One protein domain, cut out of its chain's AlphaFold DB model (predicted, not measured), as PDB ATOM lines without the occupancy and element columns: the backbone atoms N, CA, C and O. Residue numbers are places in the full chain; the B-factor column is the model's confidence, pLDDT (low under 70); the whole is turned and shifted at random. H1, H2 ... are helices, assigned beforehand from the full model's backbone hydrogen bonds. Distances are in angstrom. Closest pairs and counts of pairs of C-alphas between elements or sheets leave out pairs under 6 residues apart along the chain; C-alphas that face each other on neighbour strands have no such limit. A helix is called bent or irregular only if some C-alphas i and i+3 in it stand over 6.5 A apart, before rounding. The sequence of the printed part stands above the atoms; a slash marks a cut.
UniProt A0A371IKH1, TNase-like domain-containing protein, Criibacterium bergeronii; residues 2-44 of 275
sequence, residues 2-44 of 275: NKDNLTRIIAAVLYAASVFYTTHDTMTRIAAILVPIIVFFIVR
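AT A GLANCE: This is residues 2 to 44 of the 275 residues of the protein "TNase-like domain-containing protein" of Criibacterium bergeronii (UniProt A0A371IKH1). Two long helices, H1 and then H2, meet near their ends as an open V, with the tight link between them at the point and both far arms standing free. The V is flat: the C-alphas span 35 by 31 by 5 A along their three main axes. The printed part has 43 residues with two named helices and no named strand, and its class is all helix. The whole is only just loose, close to extended, with a radius of gyration of the C-alphas of 13.4 A.

HOW THE PARTS SIT: Begin with H1, residues 3 to 23, and go on over its tight link of 2 residues to H2, residues 26 to 44. The two are close but not clearly touching, with 1 pair of C-alphas within 8 A. Look for that closest pair at Tyr 21 and Arg 29, whose C-alphas are 6.4 A apart. The helices run opposite ways at a steep tilt of 46 degrees, and their centres are 18.7 A apart. On the backbone, each O i to N i+4 pair of H1 is within hydrogen-bond range; in H2, 13 of 15 are.

IN THESE COORDINATES: Find C-alpha 3 at (157.627, 118.462, 99.844); from there H1 runs 30.8 A to C-alpha 23 at (148.013, 147.366, 104.334). H2 starts at C-alpha 26 and runs 27.8 A to C-alpha 44 at (172.716, 134.531, 118.839). H2 is neither bent nor irregular, but only just: C-alphas 33 and 36 are 6.1 A apart.

THE WHOLE: The two C-alphas farthest apart are those of Asn 2 and Met 27, at 37.7 A. Residues 2 to 16, 22 to 27 and 33 to 44 stand free. The printed part has no cut. Its mean pLDDT is 73.9; look for values under 70 at residues 3, 6, 16 to 17, 19 to 23 and 27.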
ATOM      1  N   ASN A   2     155.828 116.125 103.736       76.81
ATOM      2  CA  ASN A   2     155.918 115.962 102.277       76.81
ATOM      3  C   ASN A   2     156.338 117.301 101.631       76.81
ATOM      4  O   ASN A   2     155.934 118.358 102.126       76.81
ATOM      5  N   LYS A   3     157.143 117.265 100.559       69.06
ATOM      6  CA  LYS A   3     157.627 118.462  99.844       69.06
ATOM      7  C   LYS A   3     156.469 119.376  99.434       69.06
ATOM      8  O   LYS A   3     156.579 120.588  99.579       69.06
ATOM      9  N   ASP A   4     155.326 118.797  99.080       76.81
ATOM     10  CA  ASP A   4     154.122 119.543  98.696       76.81
ATOM     11  C   ASP A   4     153.511 120.341  99.860       76.81
ATOM     12  O   ASP A   4     153.031 121.458  99.671       76.81
ATOM     13  N   ASN A   5     153.581 119.817 101.090       71.81
ATOM     14  CA  ASN A   5     153.112 120.536 102.277       71.81
ATOM     15  C   ASN A   5     154.046 121.695 102.634       71.81
ATOM     16  O   ASN A   5     153.572 122.757 103.028       71.81
ATOM     17  N   LEU A   6     155.361 121.522 102.459       67.75
ATOM     18  CA  LEU A   6     156.331 122.591 102.701       67.75
ATOM     19  C   LEU A   6     156.133 123.752 101.714       67.75
ATOM     20  O   LEU A   6     156.093 124.907 102.132       67.75
ATOM     21  N   THR A   7     155.935 123.452 100.428       80.12
ATOM     22  CA  THR A   7     155.725 124.474  99.393       80.12
ATOM     23  C   THR A   7     154.446 125.277  99.629       80.12
ATOM     24  O   THR A   7     154.457 126.502  99.507       80.12
ATOM     25  N   ARG A   8     153.350 124.624 100.040       77.12
ATOM     26  CA  ARG A   8     152.083 125.314 100.352       77.12
ATOM     27  C   ARG A   8     152.189 126.203 101.590       77.12
ATOM     28  O   ARG A   8     151.632 127.297 101.590       77.12
ATOM     29  N   ILE A   9     152.937 125.774 102.609       74.25
ATOM     30  CA  ILE A   9     153.192 126.584 103.811       74.25
ATOM     31  C   ILE A   9     154.033 127.816 103.461       74.25
ATOM     32  O   ILE A   9     153.672 128.923 103.852       74.25
ATOM     33  N   ILE A  10     155.109 127.656 102.682       77.19
ATOM     34  CA  ILE A  10     155.954 128.784 102.259       77.19
ATOM     35  C   ILE A  10     155.138 129.789 101.435       77.19
ATOM     36  O   ILE A  10     155.203 130.987 101.701       77.19
ATOM     37  N   ALA A  11     154.320 129.318 100.490       78.12
ATOM     38  CA  ALA A  11     153.463 130.187  99.687       78.12
ATOM     39  C   ALA A  11     152.442 130.960 100.543       78.12
ATOM     40  O   ALA A  11     152.261 132.159 100.342       78.12
ATOM     41  N   ALA A  12     151.823 130.307 101.534       74.88
ATOM     42  CA  ALA A  12     150.884 130.957 102.451       74.88
ATOM     43  C   ALA A  12     151.564 132.029 103.320       74.88
ATOM     44  O   ALA A  12     151.001 133.103 103.523       74.88
ATOM     45  N   VAL A  13     152.788 131.765 103.789       76.75
ATOM     46  CA  VAL A  13     153.575 132.725 104.580       76.75
ATOM     47  C   VAL A  13     153.988 133.930 103.735       76.75
ATOM     48  O   VAL A  13     153.842 135.063 104.185       76.75
ATOM     49  N   LEU A  14     154.449 133.710 102.500       77.38
ATOM     50  CA  LEU A  14     154.828 134.794 101.588       77.38
ATOM     51  C   LEU A  14     153.622 135.655 101.188       77.38
ATOM     52  O   LEU A  14     153.731 136.878 101.155       77.38
ATOM     53  N   TYR A  15     152.466 135.033 100.948       80.81
ATOM     54  CA  TYR A  15     151.227 135.748 100.645       80.81
ATOM     55  C   TYR A  15     150.739 136.575 101.842       80.81
ATOM     56  O   TYR A  15     150.439 137.759 101.698       80.81
ATOM     57  N   ALA A  16     150.733 135.994 103.048       67.62
ATOM     58  CA  ALA A  16     150.380 136.723 104.265       67.62
ATOM     59  C   ALA A  16     151.333 137.904 104.517       67.62
ATOM     60  O   ALA A  16     150.882 138.995 104.868       67.62
ATOM     61  N   ALA A  17     152.634 137.718 104.268       69.62
ATOM     62  CA  ALA A  17     153.626 138.780 104.381       69.62
ATOM     63  C   ALA A  17     153.395 139.907 103.362       69.62
ATOM     64  O   ALA A  17     153.492 141.072 103.738       69.62
ATOM     65  N   SER A  18     153.040 139.595 102.107       72.25
ATOM     66  CA  SER A  18     152.788 140.615 101.075       72.25
ATOM     67  C   SER A  18     151.509 141.415 101.349       72.25
ATOM     68  O   SER A  18     151.504 142.641 101.211       72.25
ATOM     69  N   VAL A  19     150.436 140.749 101.796       65.69
ATOM     70  CA  VAL A  19     149.175 141.408 102.180       65.69
ATOM     71  C   VAL A  19     149.393 142.316 103.390       65.69
ATOM     72  O   VAL A  19     148.931 143.459 103.399       65.69
ATOM     73  N   PHE A  20     150.167 141.858 104.377       65.19
ATOM     74  CA  PHE A  20     150.544 142.666 105.536       65.19
ATOM     75  C   PHE A  20     151.371 143.898 105.133       65.19
ATOM     76  O   PHE A  20     151.121 145.002 105.617       65.19
ATOM     77  N   TYR A  21     152.290 143.735 104.176       60.97
ATOM     78  CA  TYR A  21     153.145 144.806 103.657       60.97
ATOM     79  C   TYR A  21     152.397 145.911 102.906       60.97
ATOM     80  O   TYR A  21     152.863 147.047 102.855       60.97
ATOM     81  N   THR A  22     151.256 145.573 102.310       66.75
ATOM     82  CA  THR A  22     150.467 146.500 101.485       66.75
ATOM     83  C   THR A  22     149.479 147.313 102.334       66.75
ATOM     84  O   THR A  22     149.029 148.372 101.915       66.75
ATOM     85  N   THR A  23     149.141 146.842 103.538       59.59
ATOM     86  CA  THR A  23     148.013 147.366 104.334       59.59
ATOM     87  C   THR A  23     148.406 148.257 105.512       59.59
ATOM     88  O   THR A  23     147.523 148.829 106.144       59.59
ATOM     89  N   HIS A  24     149.700 148.407 105.812       71.50
ATOM     90  CA  HIS A  24     150.162 149.113 107.011       71.50
ATOM     91  C   HIS A  24     151.129 150.256 106.685       71.50
ATOM     92  O   HIS A  24     151.911 150.175 105.738       71.50
ATOM     93  N   ASP A  25     151.078 151.312 107.504       78.25
ATOM     94  CA  ASP A  25     151.944 152.488 107.396       78.25
ATOM     95  C   ASP A  25     153.444 152.125 107.452       78.25
ATOM     96  O   ASP A  25     153.861 151.097 107.999       78.25
ATOM     97  N   THR A  26     154.258 152.995 106.857       70.25
ATOM     98  CA  THR A  26     155.720 152.921 106.748       70.25
ATOM     99  C   THR A  26     156.413 152.545 108.062       70.25
ATOM    100  O   THR A  26     157.301 151.689 108.058       70.25
ATOM    101  N   MET A  27     155.949 153.072 109.199       67.00
ATOM    102  CA  MET A  27     156.520 152.774 110.519       67.00
ATOM    103  C   MET A  27     156.287 151.321 110.957       67.00
ATOM    104  O   MET A  27     157.190 150.668 111.488       67.00
ATOM    105  N   THR A  28     155.114 150.762 110.659       71.12
ATOM    106  CA  THR A  28     154.775 149.359 110.956       71.12
ATOM    107  C   THR A  28     155.562 148.394 110.067       71.12
ATOM    108  O   THR A  28     155.968 147.317 110.512       71.12
ATOM    109  N   ARG A  29     155.854 148.798 108.823       73.00
ATOM    110  CA  ARG A  29     156.671 148.017 107.875       73.00
ATOM    111  C   ARG A  29     158.137 147.945 108.308       73.00
ATOM    112  O   ARG A  29     158.737 146.872 108.251       73.00
ATOM    113  N   ILE A  30     158.686 149.052 108.810       71.81
ATOM    114  CA  ILE A  30     160.043 149.104 109.376       71.81
ATOM    115  C   ILE A  30     160.131 148.234 110.640       71.81
ATOM    116  O   ILE A  30     161.056 147.427 110.772       71.81
ATOM    117  N   ALA A  31     159.140 148.321 111.535       71.25
ATOM    118  CA  ALA A  31     159.088 147.493 112.741       71.25
ATOM    119  C   ALA A  31     159.038 145.986 112.416       71.25
ATOM    120  O   ALA A  31     159.740 145.196 113.052       71.25
ATOM    121  N   ALA A  32     158.288 145.588 111.383       74.88
ATOM    122  CA  ALA A  32     158.195 144.195 110.948       74.88
ATOM    123  C   ALA A  32     159.524 143.616 110.417       74.88
ATOM    124  O   ALA A  32     159.728 142.407 110.510       74.88
ATOM    125  N   ILE A  33     160.442 144.451 109.903       78.19
ATOM    126  CA  ILE A  33     161.790 144.019 109.482       78.19
ATOM    127  C   ILE A  33     162.771 144.015 110.658       78.19
ATOM    128  O   ILE A  33     163.549 143.073 110.822       78.19
ATOM    129  N   LEU A  34     162.760 145.069 111.478       79.25
ATOM    130  CA  LEU A  34     163.770 145.250 112.523       79.25
ATOM    131  C   LEU A  34     163.580 144.286 113.696       79.25
ATOM    132  O   LEU A  34     164.567 143.783 114.232       79.25
ATOM    133  N   VAL A  35     162.337 143.978 114.077       78.56
ATOM    134  CA  VAL A  35     162.052 143.099 115.222       78.56
ATOM    135  C   VAL A  35     162.638 141.688 115.032       78.56
ATOM    136  O   VAL A  35     163.361 141.242 115.925       78.56
ATOM    137  N   PRO A  36     162.450 140.990 113.893       81.50
ATOM    138  CA  PRO A  36     163.090 139.695 113.649       81.50
ATOM    139  C   PRO A  36     164.620 139.744 113.686       81.50
ATOM    140  O   PRO A  36     165.248 138.836 114.234       81.50
ATOM    141  N   ILE A  37     165.228 140.804 113.141       80.00
ATOM    142  CA  ILE A  37     166.689 140.981 113.120       80.00
ATOM    143  C   ILE A  37     167.213 141.144 114.549       80.00
ATOM    144  O   ILE A  37     168.146 140.451 114.956       80.00
ATOM    145  N   ILE A  38     166.572 142.000 115.345       79.81
ATOM    146  CA  ILE A  38     166.928 142.222 116.749       79.81
ATOM    147  C   ILE A  38     166.770 140.924 117.553       79.81
ATOM    148  O   ILE A  38     167.681 140.543 118.289       79.81
ATOM    149  N   VAL A  39     165.665 140.194 117.363       79.56
ATOM    150  CA  VAL A  39     165.436 138.891 118.012       79.56
ATOM    151  C   VAL A  39     166.520 137.882 117.617       79.56
ATOM    152  O   VAL A  39     167.063 137.203 118.490       79.56
ATOM    153  N   PHE A  40     166.909 137.820 116.340       83.38
ATOM    154  CA  PHE A  40     167.989 136.950 115.866       83.38
ATOM    155  C   PHE A  40     169.326 137.261 116.553       83.38
ATOM    156  O   PHE A  40     170.014 136.343 117.013       83.38
ATOM    157  N   PHE A  41     169.683 138.541 116.688       77.75
ATOM    158  CA  PHE A  41     170.911 138.945 117.379       77.75
ATOM    159  C   PHE A  41     170.866 138.657 118.880       77.75
ATOM    160  O   PHE A  41     171.866 138.188 119.423       77.75
ATOM    161  N   ILE A  42     169.720 138.849 119.541       76.38
ATOM    162  CA  ILE A  42     169.546 138.502 120.961       76.38
ATOM    163  C   ILE A  42     169.717 136.993 121.167       76.38
ATOM    164  O   ILE A  42     170.483 136.580 122.038       76.38
ATOM    165  N   VAL A  43     169.078 136.161 120.338       74.81
ATOM    166  CA  VAL A  43     169.208 134.694 120.413       74.81
ATOM    167  C   VAL A  43     170.653 134.263 120.158       74.81
ATOM    168  O   VAL A  43     171.203 133.448 120.903       74.81
ATOM    169  N   ARG A  44     171.315 134.844 119.150       73.81
ATOM    170  CA  ARG A  44     172.716 134.531 118.839       73.81
ATOM    171  C   ARG A  44     173.669 134.972 119.955       73.81
ATOM    172  O   ARG A  44     174.622 134.256 120.261       73.81
TER     173      ARG A  44